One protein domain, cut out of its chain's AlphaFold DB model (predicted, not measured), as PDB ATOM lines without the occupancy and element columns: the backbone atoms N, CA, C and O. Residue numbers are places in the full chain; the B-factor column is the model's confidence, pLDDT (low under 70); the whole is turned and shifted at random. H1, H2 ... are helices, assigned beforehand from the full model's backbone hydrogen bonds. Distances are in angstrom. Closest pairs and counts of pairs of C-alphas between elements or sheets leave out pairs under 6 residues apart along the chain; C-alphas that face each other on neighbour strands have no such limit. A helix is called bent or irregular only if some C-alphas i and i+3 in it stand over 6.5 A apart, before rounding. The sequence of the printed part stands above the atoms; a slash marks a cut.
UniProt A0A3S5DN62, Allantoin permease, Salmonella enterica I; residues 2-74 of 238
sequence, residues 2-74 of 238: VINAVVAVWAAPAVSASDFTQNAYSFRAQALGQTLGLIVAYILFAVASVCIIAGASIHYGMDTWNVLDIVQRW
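AT A GLANCE: This is residues 2 to 74 of the 238 residues of the protein "Allantoin permease" of Salmonella enterica I (UniProt A0A3S5DN62). One long helix, H3, runs the full length of the domain as a single bar, and the chain folds back at both of its ends toward broadly the same side. Before H3 come a short turn of helix, H2, and the helix H1, which stretches back toward the middle of H3 but is held away from it across an open gap; after H3 a loop, residues 61 to 66, doubles back and brings the short H4 beside residues 52 to 56 of H3. The printed part has 73 residues with four named helices, in the order H1, H2, H3, H4, and no named strand; its class is all helix. The whole is extended, with a radius of gyration of the C-alphas of 17.4 A and spans of 50 by 23 by 21 A.

IN THESE COORDINATES: H3, the longest helix, covers residues 27 to 60, 34 residues, and measures 48.0 A from first to last C-alpha. It begins at C-alpha 27 at (165.932, 192.746, 158.429) and ends at C-alpha 60 at (175.796, 160.494, 192.561). H1 covers residues 2 to 15, 21.1 A long, and begins at C-alpha 2 at (169.236, 162.510, 165.637). It is irregular, but only just: C-alphas 9 and 12 are 6.9 A apart. H2, residues 17 to 21, and H4, residues 67 to 71, are each 6.5 A long.

HOW THE PARTS SIT: H3 only just touches H4, with 3 pairs of C-alphas within 8 A, and does so with residues 52 to 56 alone. The closest C-alphas of the two are those of Ala 56 and Ile 70, 6.8 A apart. H3 and H2 are close but not clearly touching; their closest C-alphas, those of Gln 30 and Thr 21, are 6.8 A apart. H1 and H2 meet only through their link, which is the single residue Ser 16. H1 is apart from both H3 and H4, and H2 is apart from H4. In H2, H3 and H4 every O i to N i+4 pair is within hydrogen-bond range; in H1 it is 7 of 10.

THE WHOLE: The outline is a rod, and the two C-alphas farthest apart, those of Tyr 25 and Gly 61, are 50.5 A from each other. Residues 2 to 19, 23 to 28 and 35 to 48 stand free. The printed part has no cut. The links H1 to H2 and H2 to H3 are tight, and the link H3 to H4 is short, with 6 residues. The mean pLDDT of the printed part is 89.6, and residue 2 is under 70.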
ATOM      1  N   VAL A   2     169.146 161.333 164.743       66.81
ATOM      2  CA  VAL A   2     169.236 162.510 165.637       66.81
ATOM      3  C   VAL A   2     169.166 163.859 164.903       66.81
ATOM      4  O   VAL A   2     168.360 164.700 165.275       66.81
ATOM      5  N   ILE A   3     169.932 164.051 163.822       74.00
ATOM      6  CA  ILE A   3     169.926 165.321 163.066       74.00
ATOM      7  C   ILE A   3     168.530 165.636 162.502       74.00
ATOM      8  O   ILE A   3     168.079 166.772 162.594       74.00
ATOM      9  N   ASN A   4     167.825 164.631 161.966       72.38
ATOM     10  CA  ASN A   4     166.478 164.822 161.419       72.38
ATOM     11  C   ASN A   4     165.489 165.258 162.503       72.38
ATOM     12  O   ASN A   4     164.749 166.211 162.301       72.38
ATOM     13  N   ALA A   5     165.529 164.602 163.666       71.56
ATOM     14  CA  ALA A   5     164.670 164.945 164.794       71.56
ATOM     15  C   ALA A   5     164.935 166.373 165.297       71.56
ATOM     16  O   ALA A   5     163.992 167.117 165.546       71.56
ATOM     17  N   VAL A   6     166.205 166.790 165.380       79.88
ATOM     18  CA  VAL A   6     166.567 168.162 165.775       79.88
ATOM     19  C   VAL A   6     166.029 169.184 164.774       79.88
ATOM     20  O   VAL A   6     165.441 170.178 165.181       79.88
ATOM     21  N   VAL A   7     166.179 168.939 163.469       82.44
ATOM     22  CA  VAL A   7     165.645 169.840 162.433       82.44
ATOM     23  C   VAL A   7     164.113 169.875 162.462       82.44
ATOM     24  O   VAL A   7     163.526 170.947 162.340       82.44
ATOM     25  N   ALA A   8     163.461 168.731 162.681       82.88
ATOM     26  CA  ALA A   8     162.006 168.632 162.748       82.88
ATOM     27  C   ALA A   8     161.403 169.440 163.910       82.88
ATOM     28  O   ALA A   8     160.365 170.071 163.728       82.88
ATOM     29  N   VAL A   9     162.077 169.495 165.067       84.44
ATOM     30  CA  VAL A   9     161.663 170.339 166.207       84.44
ATOM     31  C   VAL A   9     161.592 171.822 165.819       84.44
ATOM     32  O   VAL A   9     160.713 172.542 166.286       84.44
ATOM     33  N   TRP A  10     162.469 172.276 164.920       87.38
ATOM     34  CA  TRP A  10     162.510 173.667 164.459       87.38
ATOM     35  C   TRP A  10     161.592 173.967 163.269       87.38
ATOM     36  O   TRP A  10     161.444 175.133 162.904       87.38
ATOM     37  N   ALA A  11     160.932 172.961 162.689       87.81
ATOM     38  CA  ALA A  11     160.070 173.158 161.525       87.81
ATOM     39  C   ALA A  11     158.851 174.045 161.837       87.81
ATOM     40  O   ALA A  11     158.532 174.945 161.063       87.81
ATOM     41  N   ALA A  12     158.197 173.838 162.985       87.12
ATOM     42  CA  ALA A  12     157.053 174.656 163.395       87.12
ATOM     43  C   ALA A  12     157.445 176.120 163.698       87.12
ATOM     44  O   ALA A  12     156.855 177.017 163.097       87.12
ATOM     45  N   PRO A  13     158.486 176.405 164.506       88.38
ATOM     46  CA  PRO A  13     158.975 177.774 164.670       88.38
ATOM     47  C   PRO A  13     159.389 178.449 163.356       88.38
ATOM     48  O   PRO A  13     159.207 179.656 163.204       88.38
ATOM     49  N   ALA A  14     159.934 177.688 162.400       89.00
ATOM     50  CA  ALA A  14     160.368 178.222 161.115       89.00
ATOM     51  C   ALA A  14     159.198 178.710 160.244       89.00
ATOM     52  O   ALA A  14     159.310 179.784 159.653       89.00
ATOM     53  N   VAL A  15     158.067 177.985 160.187       88.62
ATOM     54  CA  VAL A  15     156.876 178.453 159.439       88.62
ATOM     55  C   VAL A  15     156.248 179.701 160.055       88.62
ATOM     56  O   VAL A  15     155.688 180.513 159.327       88.62
ATOM     57  N   SER A  16     156.353 179.873 161.374       90.81
ATOM     58  CA  SER A  16     155.791 181.015 162.103       90.81
ATOM     59  C   SER A  16     156.802 182.128 162.374       90.81
ATOM     60  O   SER A  16     156.519 183.048 163.140       90.81
ATOM     61  N   ALA A  17     158.003 182.065 161.794       89.88
ATOM     62  CA  ALA A  17     159.043 183.052 162.064       89.88
ATOM     63  C   ALA A  17     158.565 184.481 161.743       89.88
ATOM     64  O   ALA A  17     158.886 185.410 162.480       89.88
ATOM     65  N   SER A  18     157.734 184.641 160.708       89.12
ATOM     66  CA  SER A  18     157.131 185.922 160.317       89.12
ATOM     67  C   SER A  18     156.292 186.574 161.417       89.12
ATOM     68  O   SER A  18     156.275 187.802 161.510       89.12
ATOM     69  N   ASP A  19     155.652 185.785 162.286       90.56
ATOM     70  CA  ASP A  19     154.771 186.299 163.343       90.56
ATOM     71  C   ASP A  19     155.553 187.127 164.374       90.56
ATOM     72  O   ASP A  19     155.045 188.109 164.919       90.56
ATOM     73  N   PHE A  20     156.825 186.781 164.594       88.88
ATOM     74  CA  PHE A  20     157.726 187.501 165.501       88.88
ATOM     75  C   PHE A  20     158.434 188.674 164.835       88.88
ATOM     76  O   PHE A  20     158.901 189.590 165.513       88.88
ATOM     77  N   THR A  21     158.555 188.645 163.512       91.44
ATOM     78  CA  THR A  21     159.459 189.537 162.783       91.44
ATOM     79  C   THR A  21     158.728 190.608 162.000       91.44
ATOM     80  O   THR A  21     159.369 191.541 161.527       91.44
ATOM     81  N   GLN A  22     157.398 190.526 161.918       88.12
ATOM     82  CA  GLN A  22     156.531 191.528 161.291       88.12
ATOM     83  C   GLN A  22     156.784 192.959 161.796       88.12
ATOM     84  O   GLN A  22     156.717 193.903 161.018       88.12
ATOM     85  N   ASN A  23     157.141 193.113 163.077       88.31
ATOM     86  CA  ASN A  23     157.392 194.406 163.721       88.31
ATOM     87  C   ASN A  23     158.890 194.681 163.938       88.31
ATOM     88  O   ASN A  23     159.262 195.522 164.758       88.31
ATOM     89  N   ALA A  24     159.776 193.944 163.261       91.25
ATOM     90  CA  ALA A  24     161.210 194.158 163.386       91.25
ATOM     91  C   ALA A  24     161.621 195.497 162.755       91.25
ATOM     92  O   ALA A  24     161.241 195.813 161.632       91.25
ATOM     93  N   TYR A  25     162.476 196.252 163.452       89.25
ATOM     94  CA  TYR A  25     162.981 197.544 162.972       89.25
ATOM     95  C   TYR A  25     163.727 197.442 161.630       89.25
ATOM     96  O   TYR A  25     163.655 198.336 160.793       89.25
ATOM     97  N   SER A  26     164.475 196.355 161.422       93.88
ATOM     98  CA  SER A  26     165.133 196.067 160.147       93.88
ATOM     99  C   SER A  26     165.419 194.575 159.995       93.88
ATOM    100  O   SER A  26     165.624 193.867 160.985       93.88
ATOM    101  N   PHE A  27     165.538 194.122 158.745       89.12
ATOM    102  CA  PHE A  27     165.932 192.746 158.429       89.12
ATOM    103  C   PHE A  27     167.277 192.365 159.066       89.12
ATOM    104  O   PHE A  27     167.420 191.286 159.633       89.12
ATOM    105  N   ARG A  28     168.267 193.272 159.031       93.44
ATOM    106  CA  ARG A  28     169.590 193.026 159.631       93.44
ATOM    107  C   ARG A  28     169.504 192.850 161.145       93.44
ATOM    108  O   ARG A  28     170.133 191.940 161.674       93.44
ATOM    109  N   ALA A  29     168.728 193.695 161.827       93.94
ATOM    110  CA  ALA A  29     168.558 193.611 163.276       93.94
ATOM    111  C   ALA A  29     167.893 192.291 163.686       93.94
ATOM    112  O   ALA A  29     168.377 191.618 164.593       93.94
ATOM    113  N   GLN A  30     166.840 191.881 162.975       94.12
ATOM    114  CA  GLN A  30     166.195 190.587 163.183       94.12
ATOM    115  C   GLN A  30     167.158 189.418 162.934       94.12
ATOM    116  O   GLN A  30     167.271 188.531 163.778       94.12
ATOM    117  N   ALA A  31     167.842 189.405 161.787       93.00
ATOM    118  CA  ALA A  31     168.719 188.306 161.396       93.00
ATOM    119  C   ALA A  31     169.866 188.122 162.397       93.00
ATOM    120  O   ALA A  31     170.123 187.004 162.844       93.00
ATOM    121  N   LEU A  32     170.512 189.220 162.804       94.75
ATOM    122  CA  LEU A  32     171.555 189.189 163.828       94.75
ATOM    123  C   LEU A  32     170.994 188.778 165.190       94.75
ATOM    124  O   LEU A  32     171.575 187.912 165.834       94.75
ATOM    125  N   GLY A  33     169.859 189.347 165.606       93.75
ATOM    126  CA  GLY A  33     169.231 189.042 166.890       93.75
ATOM    127  C   GLY A  33     168.861 187.566 167.034       93.75
ATOM    128  O   GLY A  33     169.202 186.948 168.038       93.75
ATOM    129  N   GLN A  34     168.235 186.970 166.015       92.06
ATOM    130  CA  GLN A  34     167.886 185.546 166.030       92.06
ATOM    131  C   GLN A  34     169.119 184.649 165.946       92.06
ATOM    132  O   GLN A  34     169.215 183.678 166.689       92.06
ATOM    133  N   THR A  35     170.076 184.979 165.075       92.50
ATOM    134  CA  THR A  35     171.285 184.164 164.899       92.50
ATOM    135  C   THR A  35     172.127 184.160 166.172       92.50
ATOM    136  O   THR A  35     172.495 183.095 166.661       92.50
ATOM    137  N   LEU A  36     172.392 185.336 166.749       94.81
ATOM    138  CA  LEU A  36     173.115 185.448 168.015       94.81
ATOM    139  C   LEU A  36     172.321 184.822 169.159       94.81
ATOM    140  O   LEU A  36     172.899 184.084 169.947       94.81
ATOM    141  N   GLY A  37     171.010 185.066 169.220       92.50
ATOM    142  CA  GLY A  37     170.131 184.474 170.223       92.50
ATOM    143  C   GLY A  37     170.210 182.949 170.222       92.50
ATOM    144  O   GLY A  37     170.461 182.357 171.267       92.50
ATOM    145  N   LEU A  38     170.087 182.318 169.050       91.12
ATOM    146  CA  LEU A  38     170.207 180.869 168.904       91.12
ATOM    147  C   LEU A  38     171.613 180.385 169.256       91.12
ATOM    148  O   LEU A  38     171.748 179.527 170.119       91.12
ATOM    149  N   ILE A  39     172.663 180.936 168.639       93.88
ATOM    150  CA  ILE A  39     174.038 180.454 168.842       93.88
ATOM    151  C   ILE A  39     174.458 180.585 170.310       93.88
ATOM    152  O   ILE A  39     174.937 179.620 170.901       93.88
ATOM    153  N   VAL A  40     174.259 181.760 170.914       95.81
ATOM    154  CA  VAL A  40     174.667 182.016 172.300       95.81
ATOM    155  C   VAL A  40     173.862 181.149 173.263       95.81
ATOM    156  O   VAL A  40     174.457 180.498 174.123       95.81
ATOM    157  N   ALA A  41     172.536 181.076 173.104       92.44
ATOM    158  CA  ALA A  41     171.703 180.248 173.971       92.44
ATOM    159  C   ALA A  41     172.067 178.762 173.858       92.44
ATOM    160  O   ALA A  41     172.178 178.092 174.881       92.44
ATOM    161  N   TYR A  42     172.320 178.256 172.647       91.44
ATOM    162  CA  TYR A  42     172.715 176.863 172.442       91.44
ATOM    163  C   TYR A  42     174.070 176.535 173.062       91.44
ATOM    164  O   TYR A  42     174.204 175.481 173.680       91.44
ATOM    165  N   ILE A  43     175.062 177.421 172.940       95.31
ATOM    166  CA  ILE A  43     176.377 177.221 173.565       95.31
ATOM    167  C   ILE A  43     176.237 177.208 175.090       95.31
ATOM    168  O   ILE A  43     176.725 176.283 175.739       95.31
ATOM    169  N   LEU A  44     175.538 178.194 175.661       94.62
ATOM    170  CA  LEU A  44     175.311 178.267 177.105       94.62
ATOM    171  C   LEU A  44     174.565 177.036 177.621       94.62
ATOM    172  O   LEU A  44     174.973 176.443 178.620       94.62
ATOM    173  N   PHE A  45     173.510 176.619 176.922       91.81
ATOM    174  CA  PHE A  45     172.725 175.450 177.294       91.81
ATOM    175  C   PHE A  45     173.534 174.156 177.176       91.81
ATOM    176  O   PHE A  45     173.444 173.309 178.061       91.81
ATOM    177  N   ALA A  46     174.355 174.006 176.132       92.69
ATOM    178  CA  ALA A  46     175.214 172.837 175.956       92.69
ATOM    179  C   ALA A  46     176.249 172.724 177.082       92.69
ATOM    180  O   ALA A  46     176.373 171.662 177.688       92.69
ATOM    181  N   VAL A  47     176.941 173.821 177.409       95.69
ATOM    182  CA  VAL A  47     177.914 173.853 178.512       95.69
ATOM    183  C   VAL A  47     177.228 173.543 179.840       95.69
ATOM    184  O   VAL A  47     177.660 172.637 180.547       95.69
ATOM    185  N   ALA A  48     176.125 174.230 180.158       92.62
ATOM    186  CA  ALA A  48     175.387 174.002 181.397       92.62
ATOM    187  C   ALA A  48     174.889 172.553 181.512       92.62
ATOM    188  O   ALA A  48     175.080 171.922 182.549       92.62
ATOM    189  N   SER A  49     174.313 172.001 180.441       92.06
ATOM    190  CA  SER A  49     173.796 170.627 180.421       92.06
ATOM    191  C   SER A  49     174.901 169.601 180.650       92.06
ATOM    192  O   SER A  49     174.739 168.709 181.478       92.06
ATOM    193  N   VAL A  50     176.044 169.744 179.968       92.75
ATOM    194  CA  VAL A  50     177.194 168.847 180.154       92.75
ATOM    195  C   VAL A  50     177.728 168.952 181.580       92.75
ATOM    196  O   VAL A  50     177.943 167.922 182.211       92.75
ATOM    197  N   CYS A  51     177.893 170.163 182.119       93.56
ATOM    198  CA  CYS A  51     178.365 170.356 183.490       93.56
ATOM    199  C   CYS A  51     177.421 169.733 184.527       93.56
ATOM    200  O   CYS A  51     177.893 169.071 185.450       93.56
ATOM    201  N   ILE A  52     176.105 169.913 184.375       91.94
ATOM    202  CA  ILE A  52     175.104 169.376 185.306       91.94
ATOM    203  C   ILE A  52     175.072 167.846 185.238       91.94
ATOM    204  O   ILE A  52     175.175 167.195 186.275       91.94
ATOM    205  N   ILE A  53     174.964 167.268 184.039       92.62
ATOM    206  CA  ILE A  53     174.839 165.813 183.866       92.62
ATOM    207  C   ILE A  53     176.144 165.107 184.250       92.62
ATOM    208  O   ILE A  53     176.116 164.154 185.025       92.62
ATOM    209  N   ALA A  54     177.297 165.589 183.771       92.56
ATOM    210  CA  ALA A  54     178.586 164.987 184.114       92.56
ATOM    211  C   ALA A  54     178.908 165.155 185.605       92.56
ATOM    212  O   ALA A  54     179.374 164.214 186.246       92.56
ATOM    213  N   GLY A  55     178.615 166.326 186.179       92.38
ATOM    214  CA  GLY A  55     178.776 166.570 187.611       92.38
ATOM    215  C   GLY A  55     177.902 165.642 188.457       92.38
ATOM    216  O   GLY A  55     178.387 165.065 189.429       92.38
ATOM    217  N   ALA A  56     176.644 165.438 188.061       91.44
ATOM    218  CA  ALA A  56     175.739 164.511 188.733       91.44
ATOM    219  C   ALA A  56     176.185 163.048 188.598       91.44
ATOM    220  O   ALA A  56     176.122 162.318 189.585       91.44
ATOM    221  N   SER A  57     176.695 162.633 187.434       93.44
ATOM    222  CA  SER A  57     177.248 161.285 187.236       93.44
ATOM    223  C   SER A  57     178.444 161.025 188.158       93.44
ATOM    224  O   SER A  57     178.474 160.012 188.853       93.44
ATOM    225  N   ILE A  58     179.368 161.985 188.288       94.31
ATOM    226  CA  ILE A  58     180.525 161.870 189.195       94.31
ATOM    227  C   ILE A  58     180.098 161.870 190.670       94.31
ATOM    228  O   ILE A  58     180.623 161.092 191.462       94.31
ATOM    229  N   HIS A  59     179.169 162.748 191.059       92.25
ATOM    230  CA  HIS A  59     178.789 162.919 192.462       92.25
ATOM    231  C   HIS A  59     177.841 161.823 192.973       92.25
ATOM    232  O   HIS A  59     178.026 161.317 194.077       92.25
ATOM    233  N   TYR A  60     176.835 161.453 192.178       90.44
ATOM    234  CA  TYR A  60     175.796 160.494 192.561       90.44
ATOM    235  C   TYR A  60     175.998 159.090 191.979       90.44
ATOM    236  O   TYR A  60     175.238 158.189 192.335       90.44
ATOM    237  N   GLY A  61     176.971 158.887 191.082       90.12
ATOM    238  CA  GLY A  61     177.182 157.605 190.399       90.12
ATOM    239  C   GLY A  61     176.012 157.201 189.496       90.12
ATOM    240  O   GLY A  61     175.762 156.011 189.310       90.12
ATOM    241  N   MET A  62     175.248 158.178 188.998       83.31
ATOM    242  CA  MET A  62     174.043 157.964 188.197       83.31
ATOM    243  C   MET A  62     174.182 158.609 186.823       83.31
ATOM    244  O   MET A  62     174.371 159.819 186.718       83.31
ATOM    245  N   ASP A  63     173.899 157.828 185.785       86.69
ATOM    246  CA  ASP A  63     173.691 158.350 184.441       86.69
ATOM    247  C   ASP A  63     172.196 158.585 184.194       86.69
ATOM    248  O   ASP A  63     171.431 157.655 183.935       86.69
ATOM    249  N   THR A  64     171.771 159.847 184.283       85.44
ATOM    250  CA  THR A  64     170.422 160.290 183.900       85.44
ATOM    251  C   THR A  64     170.498 161.446 182.912       85.44
ATOM    252  O   THR A  64     171.392 162.289 182.965       85.44
ATOM    253  N   TRP A  65     169.533 161.490 181.998       83.31
ATOM    254  CA  TRP A  65     169.308 162.622 181.100       83.31
ATOM    255  C   TRP A  65     168.261 163.596 181.660       83.31
ATOM    256  O   TRP A  65     168.138 164.718 181.169       83.31
ATOM    257  N   ASN A  66     167.499 163.180 182.677       87.62
ATOM    258  CA  ASN A  66     166.445 163.979 183.279       87.62
ATOM    259  C   ASN A  66     166.998 164.779 184.463       87.62
ATOM    260  O   ASN A  66     167.300 164.241 185.527       87.62
ATOM    261  N   VAL A  67     167.083 166.099 184.291       88.62
ATOM    262  CA  VAL A  67     167.589 167.020 185.322       88.62
ATOM    263  C   VAL A  67     166.735 166.981 186.595       88.62
ATOM    264  O   VAL A  67     167.249 167.219 187.687       88.62
ATOM    265  N   LEU A  68     165.447 166.644 186.489       90.50
ATOM    266  CA  LEU A  68     164.562 166.593 187.649       90.50
ATOM    267  C   LEU A  68     164.958 165.480 188.632       90.50
ATOM    268  O   LEU A  68     164.865 165.690 189.840       90.50
ATOM    269  N   ASP A  69     165.480 164.354 188.136       90.94
ATOM    270  CA  ASP A  69     165.973 163.251 188.975       90.94
ATOM    271  C   ASP A  69     167.165 163.696 189.839       90.94
ATOM    272  O   ASP A  69     167.347 163.222 190.960       90.94
ATOM    273  N   ILE A  70     167.971 164.633 189.325       92.50
ATOM    274  CA  ILE A  70     169.112 165.225 190.034       92.50
ATOM    275  C   ILE A  70     168.603 166.174 191.127       92.50
ATOM    276  O   ILE A  70     169.037 166.083 192.272       92.50
ATOM    277  N   VAL A  71     167.650 167.054 190.796       92.50
ATOM    278  CA  VAL A  71     167.075 168.029 191.744       92.50
ATOM    279  C   VAL A  71     166.354 167.333 192.904       92.50
ATOM    280  O   VAL A  71     166.431 167.790 194.041       92.50
ATOM    281  N   GLN A  72     165.691 166.202 192.653       91.44
ATOM    282  CA  GLN A  72     165.012 165.416 193.692       91.44
ATOM    283  C   GLN A  72     165.957 164.828 194.748       91.44
ATOM    284  O   GLN A  72     165.503 164.435 195.819       91.44
ATOM    285  N   ARG A  73     167.260 164.764 194.461       90.12
ATOM    286  CA  ARG A  73     168.285 164.241 195.375       90.12
ATOM    287  C   ARG A  73     168.954 165.316 196.220       90.12
ATOM    288  O   ARG A  73     169.820 164.994 197.025       90.12
ATOM    289  N   TRP A  74     168.607 166.582 196.018       92.69
ATOM    290  CA  TRP A  74     169.149 167.665 196.825       92.69
ATOM    291  C   TRP A  74     168.489 167.688 198.203       92.69
ATOM    292  O   TRP A  74     167.267 167.764 198.312       92.69
TER     293      TRP A  74